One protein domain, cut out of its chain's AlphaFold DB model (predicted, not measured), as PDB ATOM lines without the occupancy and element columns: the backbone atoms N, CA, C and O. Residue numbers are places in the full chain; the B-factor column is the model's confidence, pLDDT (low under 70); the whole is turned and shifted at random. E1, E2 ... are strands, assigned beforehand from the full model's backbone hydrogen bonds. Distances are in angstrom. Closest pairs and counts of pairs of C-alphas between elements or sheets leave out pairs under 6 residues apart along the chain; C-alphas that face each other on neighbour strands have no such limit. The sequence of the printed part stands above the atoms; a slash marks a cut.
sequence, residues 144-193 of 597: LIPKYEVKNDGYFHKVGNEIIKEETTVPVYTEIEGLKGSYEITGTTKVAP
ATOM      1  N   LEU A 144     -30.702 -44.033   4.654       46.69
ATOM      2  CA  LEU A 144     -32.075 -44.460   4.891       46.69
ATOM      3  C   LEU A 144     -32.883 -44.298   3.604       46.69
ATOM      4  O   LEU A 144     -33.073 -43.178   3.128       46.69
ATOM      5  N   ILE A 145     -33.380 -45.400   3.054       63.12
ATOM      6  CA  ILE A 145     -34.185 -45.384   1.830       63.12
ATOM      7  C   ILE A 145     -35.608 -45.859   2.102       63.12
ATOM      8  O   ILE A 145     -35.813 -46.681   2.988       63.12
ATOM      9  N   PRO A 146     -36.614 -45.399   1.347       55.59
ATOM     10  CA  PRO A 146     -37.953 -45.969   1.418       55.59
ATOM     11  C   PRO A 146     -37.962 -47.450   0.998       55.59
ATOM     12  O   PRO A 146     -37.456 -47.791  -0.070       55.59
ATOM     13  N   LYS A 147     -38.572 -48.315   1.816       75.44
ATOM     14  CA  LYS A 147     -38.802 -49.735   1.512       75.44
ATOM     15  C   LYS A 147     -40.177 -49.900   0.867       75.44
ATOM     16  O   LYS A 147     -41.154 -49.329   1.362       75.44
ATOM     17  N   TYR A 148     -40.254 -50.700  -0.194       80.62
ATOM     18  CA  TYR A 148     -41.493 -50.980  -0.916       80.62
ATOM     19  C   TYR A 148     -41.734 -52.481  -1.044       80.62
ATOM     20  O   TYR A 148     -40.789 -53.247  -1.221       80.62
ATOM     21  N   GLU A 149     -43.001 -52.883  -0.999       82.88
ATOM     22  CA  GLU A 149     -43.443 -54.268  -1.187       82.88
ATOM     23  C   GLU A 149     -44.577 -54.318  -2.216       82.88
ATOM     24  O   GLU A 149     -45.350 -53.365  -2.349       82.88
ATOM     25  N   VAL A 150     -44.650 -55.410  -2.982       84.69
ATOM     26  CA  VAL A 150     -45.712 -55.627  -3.975       84.69
ATOM     27  C   VAL A 150     -46.984 -56.057  -3.256       84.69
ATOM     28  O   VAL A 150     -46.950 -57.018  -2.491       84.69
ATOM     29  N   LYS A 151     -48.106 -55.383  -3.523       79.44
ATOM     30  CA  LYS A 151     -49.429 -55.791  -3.029       79.44
ATOM     31  C   LYS A 151     -50.203 -56.590  -4.079       79.44
ATOM     32  O   LYS A 151     -49.809 -56.688  -5.239       79.44
ATOM     33  N   ASN A 152     -51.346 -57.141  -3.670       76.19
ATOM     34  CA  ASN A 152     -52.242 -57.959  -4.506       76.19
ATOM     35  C   ASN A 152     -52.804 -57.228  -5.744       76.19
ATOM     36  O   ASN A 152     -53.351 -57.867  -6.638       76.19
ATOM     37  N   ASP A 153     -52.667 -55.901  -5.809       74.69
ATOM     38  CA  ASP A 153     -52.980 -55.074  -6.978       74.69
ATOM     39  C   ASP A 153     -51.867 -55.086  -8.049       74.69
ATOM     40  O   ASP A 153     -52.045 -54.520  -9.125       74.69
ATOM     41  N   GLY A 154     -50.740 -55.754  -7.775       78.38
ATOM     42  CA  GLY A 154     -49.579 -55.852  -8.658       78.38
ATOM     43  C   GLY A 154     -48.643 -54.641  -8.603       78.38
ATOM     44  O   GLY A 154     -47.659 -54.619  -9.343       78.38
ATOM     45  N   TYR A 155     -48.918 -53.657  -7.742       83.75
ATOM     46  CA  TYR A 155     -48.130 -52.432  -7.608       83.75
ATOM     47  C   TYR A 155     -47.304 -52.426  -6.323       83.75
ATOM     48  O   TYR A 155     -47.593 -53.137  -5.360       83.75
ATOM     49  N   PHE A 156     -46.253 -51.609  -6.305       84.12
ATOM     50  CA  PHE A 156     -45.402 -51.434  -5.137       84.12
ATOM     51  C   PHE A 156     -45.990 -50.384  -4.206       84.12
ATOM     52  O   PHE A 156     -46.405 -49.318  -4.644       84.12
ATOM     53  N   HIS A 157     -45.981 -50.653  -2.907       79.56
ATOM     54  CA  HIS A 157     -46.454 -49.729  -1.880       79.56
ATOM     55  C   HIS A 157     -45.343 -49.503  -0.868       79.56
ATOM     56  O   HIS A 157     -44.654 -50.445  -0.479       79.56
ATOM     57  N   LYS A 158     -45.160 -48.255  -0.431       68.31
ATOM     58  CA  LYS A 158     -44.166 -47.930   0.595       68.31
ATOM     59  C   LYS A 158     -44.607 -48.521   1.937       68.31
ATOM     60  O   LYS A 158     -45.661 -48.152   2.447       68.31
ATOM     61  N   VAL A 159     -43.786 -49.394   2.512       63.34
ATOM     62  CA  VAL A 159     -44.063 -50.105   3.777       63.34
ATOM     63  C   VAL A 159     -43.186 -49.641   4.939       63.34
ATOM     64  O   VAL A 159     -43.424 -49.991   6.088       63.34
ATOM     65  N   GLY A 160     -42.165 -48.831   4.661       54.22
ATOM     66  CA  GLY A 160     -41.271 -48.319   5.688       54.22
ATOM     67  C   GLY A 160     -40.010 -47.730   5.088       54.22
ATOM     68  O   GLY A 160     -40.031 -47.188   3.979       54.22
ATOM     69  N   ASN A 161     -38.912 -47.855   5.825       52.28
ATOM     70  CA  ASN A 161     -37.582 -47.519   5.349       52.28
ATOM     71  C   ASN A 161     -36.628 -48.701   5.575       52.28
ATOM     72  O   ASN A 161     -36.811 -49.487   6.501       52.28
ATOM     73  N   GLU A 162     -35.606 -48.799   4.740       50.34
ATOM     74  CA  GLU A 162     -34.513 -49.758   4.815       50.34
ATOM     75  C   GLU A 162     -33.197 -49.005   5.033       50.34
ATOM     76  O   GLU A 162     -33.028 -47.872   4.573       50.34
ATOM     77  N   ILE A 163     -32.281 -49.622   5.779       45.25
ATOM     78  CA  ILE A 163     -30.979 -49.045   6.109       45.25
ATOM     79  C   ILE A 163     -29.924 -49.661   5.199       45.25
ATOM     80  O   ILE A 163     -29.683 -50.866   5.240       45.25
ATOM     81  N   ILE A 164     -29.245 -48.811   4.442       52.59
ATOM     82  CA  ILE A 164     -28.150 -49.175   3.555       52.59
ATOM     83  C   ILE A 164     -26.826 -48.829   4.242       52.59
ATOM     84  O   ILE A 164     -26.520 -47.659   4.476       52.59
ATOM     85  N   LYS A 165     -26.062 -49.865   4.600       49.28
ATOM     86  CA  LYS A 165     -24.770 -49.750   5.305       49.28
ATOM     87  C   LYS A 165     -23.554 -49.816   4.377       49.28
ATOM     88  O   LYS A 165     -22.453 -49.527   4.814       49.28
ATOM     89  N   GLU A 166     -23.758 -50.180   3.115       64.56
ATOM     90  CA  GLU A 166     -22.726 -50.296   2.079       64.56
ATOM     91  C   GLU A 166     -23.311 -49.824   0.742       64.56
ATOM     92  O   GLU A 166     -24.531 -49.842   0.573       64.56
ATOM     93  N   GLU A 167     -22.482 -49.412  -0.222       85.12
ATOM     94  CA  GLU A 167     -22.976 -48.999  -1.545       85.12
ATOM     95  C   GLU A 167     -23.848 -50.095  -2.177       85.12
ATOM     96  O   GLU A 167     -23.374 -51.169  -2.546       85.12
ATOM     97  N   THR A 168     -25.137 -49.797  -2.335       79.56
ATOM     98  CA  THR A 168     -26.148 -50.745  -2.801       79.56
ATOM     99  C   THR A 168     -26.929 -50.146  -3.965       79.56
ATOM    100  O   THR A 168     -27.282 -48.965  -3.977       79.56
ATOM    101  N   THR A 169     -27.205 -50.962  -4.984       90.50
ATOM    102  CA  THR A 169     -28.096 -50.572  -6.086       90.50
ATOM    103  C   THR A 169     -29.526 -50.917  -5.707       90.50
ATOM    104  O   THR A 169     -29.834 -52.086  -5.488       90.50
ATOM    105  N   VAL A 170     -30.392 -49.911  -5.650       84.81
ATOM    106  CA  VAL A 170     -31.774 -50.045  -5.179       84.81
ATOM    107  C   VAL A 170     -32.766 -49.604  -6.255       84.81
ATOM    108  O   VAL A 170     -32.423 -48.758  -7.090       84.81
ATOM    109  N   PRO A 171     -33.985 -50.167  -6.300       87.31
ATOM    110  CA  PRO A 171     -34.981 -49.772  -7.290       87.31
ATOM    111  C   PRO A 171     -35.485 -48.344  -7.046       87.31
ATOM    112  O   PRO A 171     -35.614 -47.899  -5.907       87.31
ATOM    113  N   VAL A 172     -35.782 -47.626  -8.128       85.75
ATOM    114  CA  VAL A 172     -36.441 -46.317  -8.099       85.75
ATOM    115  C   VAL A 172     -37.925 -46.533  -8.325       85.75
ATOM    116  O   VAL A 172     -38.322 -47.116  -9.333       85.75
ATOM    117  N   TYR A 173     -38.722 -46.035  -7.390       85.94
ATOM    118  CA  TYR A 173     -40.169 -46.167  -7.388       85.94
ATOM    119  C   TYR A 173     -40.802 -44.825  -7.742       85.94
ATOM    120  O   TYR A 173     -40.520 -43.821  -7.084       85.94
ATOM    121  N   THR A 174     -41.656 -44.808  -8.763       87.81
ATOM    122  CA  THR A 174     -42.411 -43.615  -9.170       87.81
ATOM    123  C   THR A 174     -43.893 -43.851  -8.928       87.81
ATOM    124  O   THR A 174     -44.406 -44.919  -9.258       87.81
ATOM    125  N   GLU A 175     -44.564 -42.877  -8.312       87.38
ATOM    126  CA  GLU A 175     -46.004 -42.952  -8.055       87.38
ATOM    127  C   GLU A 175     -46.771 -42.915  -9.380       87.38
ATOM    128  O   GLU A 175     -46.482 -42.101 -10.261       87.38
ATOM    129  N   ILE A 176     -47.745 -43.808  -9.519       87.06
ATOM    130  CA  ILE A 176     -48.515 -43.961 -10.750       87.06
ATOM    131  C   ILE A 176     -49.595 -42.879 -10.808       87.06
ATOM    132  O   ILE A 176     -50.385 -42.698  -9.877       87.06
ATOM    133  N   GLU A 177     -49.665 -42.164 -11.932       84.06
ATOM    134  CA  GLU A 177     -50.633 -41.086 -12.124       84.06
ATOM    135  C   GLU A 177     -52.077 -41.613 -12.010       84.06
ATOM    136  O   GLU A 177     -52.506 -42.499 -12.748       84.06
ATOM    137  N   GLY A 178     -52.835 -41.066 -11.055       76.69
ATOM    138  CA  GLY A 178     -54.222 -41.461 -10.784       76.69
ATOM    139  C   GLY A 178     -54.405 -42.596  -9.765       76.69
ATOM    140  O   GLY A 178     -55.544 -42.842  -9.369       76.69
ATOM    141  N   LEU A 179     -53.329 -43.234  -9.285       77.69
ATOM    142  CA  LEU A 179     -53.364 -44.293  -8.266       77.69
ATOM    143  C   LEU A 179     -52.480 -43.922  -7.070       77.69
ATOM    144  O   LEU A 179     -51.317 -44.304  -6.970       77.69
ATOM    145  N   LYS A 180     -53.057 -43.146  -6.148       74.31
ATOM    146  CA  LYS A 180     -52.335 -42.596  -4.998       74.31
ATOM    147  C   LYS A 180     -51.824 -43.704  -4.073       74.31
ATOM    148  O   LYS A 180     -52.613 -44.513  -3.590       74.31
ATOM    149  N   GLY A 181     -50.526 -43.687  -3.776       74.69
ATOM    150  CA  GLY A 181     -49.863 -44.678  -2.924       74.69
ATOM    151  C   GLY A 181     -49.382 -45.944  -3.641       74.69
ATOM    152  O   GLY A 181     -48.694 -46.742  -3.005       74.69
ATOM    153  N   SER A 182     -49.672 -46.093  -4.936       82.56
ATOM    154  CA  SER A 182     -49.185 -47.188  -5.779       82.56
ATOM    155  C   SER A 182     -48.009 -46.714  -6.630       82.56
ATOM    156  O   SER A 182     -48.063 -45.667  -7.274       82.56
ATOM    157  N   TYR A 183     -46.945 -47.505  -6.647       87.38
ATOM    158  CA  TYR A 183     -45.691 -47.184  -7.309       87.38
ATOM    159  C   TYR A 183     -45.309 -48.278  -8.306       87.38
ATOM    160  O   TYR A 183     -45.600 -49.460  -8.112       87.38
ATOM    161  N   GLU A 184     -44.595 -47.887  -9.354       88.56
ATOM    162  CA  GLU A 184     -43.926 -48.801 -10.277       88.56
ATOM    163  C   GLU A 184     -42.410 -48.605 -10.231       88.56
ATOM    164  O   GLU A 184     -41.915 -47.512  -9.933       88.56
ATOM    165  N   ILE A 185     -41.659 -49.669 -10.524       89.38
ATOM    166  CA  ILE A 185     -40.207 -49.567 -10.667       89.38
ATOM    167  C   ILE A 185     -39.909 -48.922 -12.019       89.38
ATOM    168  O   ILE A 185     -40.107 -49.534 -13.067       89.38
ATOM    169  N   THR A 186     -39.378 -47.704 -11.994       88.62
ATOM    170  CA  THR A 186     -38.996 -46.958 -13.203       88.62
ATOM    171  C   THR A 186     -37.502 -47.030 -13.503       88.62
ATOM    172  O   THR A 186     -37.048 -46.541 -14.536       88.62
ATOM    173  N   GLY A 187     -36.715 -47.639 -12.616       90.00
ATOM    174  CA  GLY A 187     -35.282 -47.823 -12.801       90.00
ATOM    175  C   GLY A 187     -34.585 -48.297 -11.536       90.00
ATOM    176  O   GLY A 187     -35.213 -48.806 -10.611       90.00
ATOM    177  N   THR A 188     -33.274 -48.104 -11.489       90.31
ATOM    178  CA  THR A 188     -32.454 -48.330 -10.299       90.31
ATOM    179  C   THR A 188     -31.535 -47.138 -10.073       90.31
ATOM    180  O   THR A 188     -31.185 -46.416 -11.007       90.31
ATOM    181  N   THR A 189     -31.152 -46.915  -8.823       88.44
ATOM    182  CA  THR A 189     -30.168 -45.908  -8.434       88.44
ATOM    183  C   THR A 189     -29.174 -46.515  -7.456       88.44
ATOM    184  O   THR A 189     -29.491 -47.471  -6.748       88.44
ATOM    185  N   LYS A 190     -27.958 -45.979  -7.420       90.75
ATOM    186  CA  LYS A 190     -26.976 -46.345  -6.401       90.75
ATOM    187  C   LYS A 190     -27.165 -45.459  -5.183       90.75
ATOM    188  O   LYS A 190     -27.251 -44.240  -5.317       90.75
ATOM    189  N   VAL A 191     -27.203 -46.079  -4.014       74.12
ATOM    190  CA  VAL A 191     -27.236 -45.398  -2.724       74.12
ATOM    191  C   VAL A 191     -26.063 -45.914  -1.908       74.12
ATOM    192  O   VAL A 191     -25.899 -47.121  -1.755       74.12
ATOM    193  N   ALA A 192     -25.244 -44.998  -1.410       73.19
ATOM    194  CA  ALA A 192     -24.133 -45.299  -0.523       73.19
ATOM    195  C   ALA A 192     -24.357 -44.597   0.822       73.19
ATOM    196  O   ALA A 192     -25.010 -43.546   0.838       73.19
ATOM    197  N   PRO A 193     -23.848 -45.163   1.931       60.12
ATOM    198  CA  PRO A 193     -23.745 -44.426   3.183       60.12
ATOM    199  C   PRO A 193     -22.964 -43.121   2.968       60.12
ATOM    200  O   PRO A 193     -22.063 -43.042   2.130       60.12
TER     201      PRO A 193
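This is residues 144 to 193 of the 597 residues of the protein "NlpC/P60 family protein" of Butyrivibrio sp. M55 (UniProt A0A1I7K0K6). Two antiparallel hairpins, E1 with E2 and E3 with E4, lie roughly one over the other as an elongated body, joined at one end by the turn of residues 165 to 167, while their own turns, residues 151 to 155 and 176 to 182, are both at the other end. Each hairpin is a ribbon of two strands; E2 and E4 bow outward along the body, and E1 and E3 run between them, near each other, while the two ribbons come closest at the starts of E2 and E4. The printed part has 50 residues, with no named helix and four named strands in the order E1, E2, E3, E4, and its class is all strand, with two separate antiparallel sheets of two strands, E1 - E2 and E3 - E4. It is only just compact, close to loose, with a radius of gyration of the C-alphas of 11.5 A, and the C-alphas span 34 by 18 by 14 A along their three main axes.

The first strand, E1, residues 144 to 150, and the next, E2, residues 156 to 164, form a hairpin and are antiparallel, with 145 degrees between their N-to-C directions. Among the C-alphas that face each other are those of Pro 146 and Asn 161, 4.2 A apart. N 147 and O 160 are within hydrogen-bond range at 2.8 A, and so are N 157 and O 149, also at 2.8 A. E2 bends by 78 degrees at residue 159. A tight link of three residues leads from E2 to E3, residues 168 to 175. E3 and E4, residues 183 to 191, form the second hairpin, antiparallel at 149 degrees between their N-to-C directions. The C-alphas of Pro 171 and Thr 188, which face each other, are 4.2 A apart. N 170 and O 189 are within hydrogen-bond range at 2.8 A, and N 186 and O 172 at 2.9 A. E4 bends by 77 degrees at residue 186. Between the two hairpins, the closest C-alphas of E2 and E4 are those of Phe 156 and Tyr 183, 4.8 A apart, and 5 pairs of C-alphas of these strands are within 8 A. The closest C-alphas of E2 and E3 are those of Phe 156 and Tyr 173, 7.8 A apart, the one pair of these strands within 8 A. E1 is near E3, with 11 pairs of C-alphas within 10 A, and near E4, with 8 such pairs.

E1 runs from Leu 144 to Val 150 over 19.7 A; its first C-alpha is at (-32.075, -44.460, 4.891). E2 runs from Phe 156, with its C-alpha at (-45.402, -51.434, -5.137), to Ile 164, over 19.4 A. E3 runs from Thr 168 to Glu 175 over 22.0 A. E4 runs from Tyr 183 to Val 191 over 19.1 A, and its last C-alpha is at (-27.236, -45.398, -2.724).

The two C-alphas farthest apart are those of Glu 166 and Gly 178, at 35.1 A, while the first and last printed C-alphas, those of Leu 144 and Pro 193, are 8.5 A apart. The printed part has no cut. The links from E1 to E2 and from E2 to E3 are tight, the link of seven residues from E3 to E4 is short, and no link is long. The mean pLDDT of the printed part is 75.9; it is under 70 at residues 144 to 146, 158 to 166 and 193. The mean of E2 is 61, and that of E4 is 88.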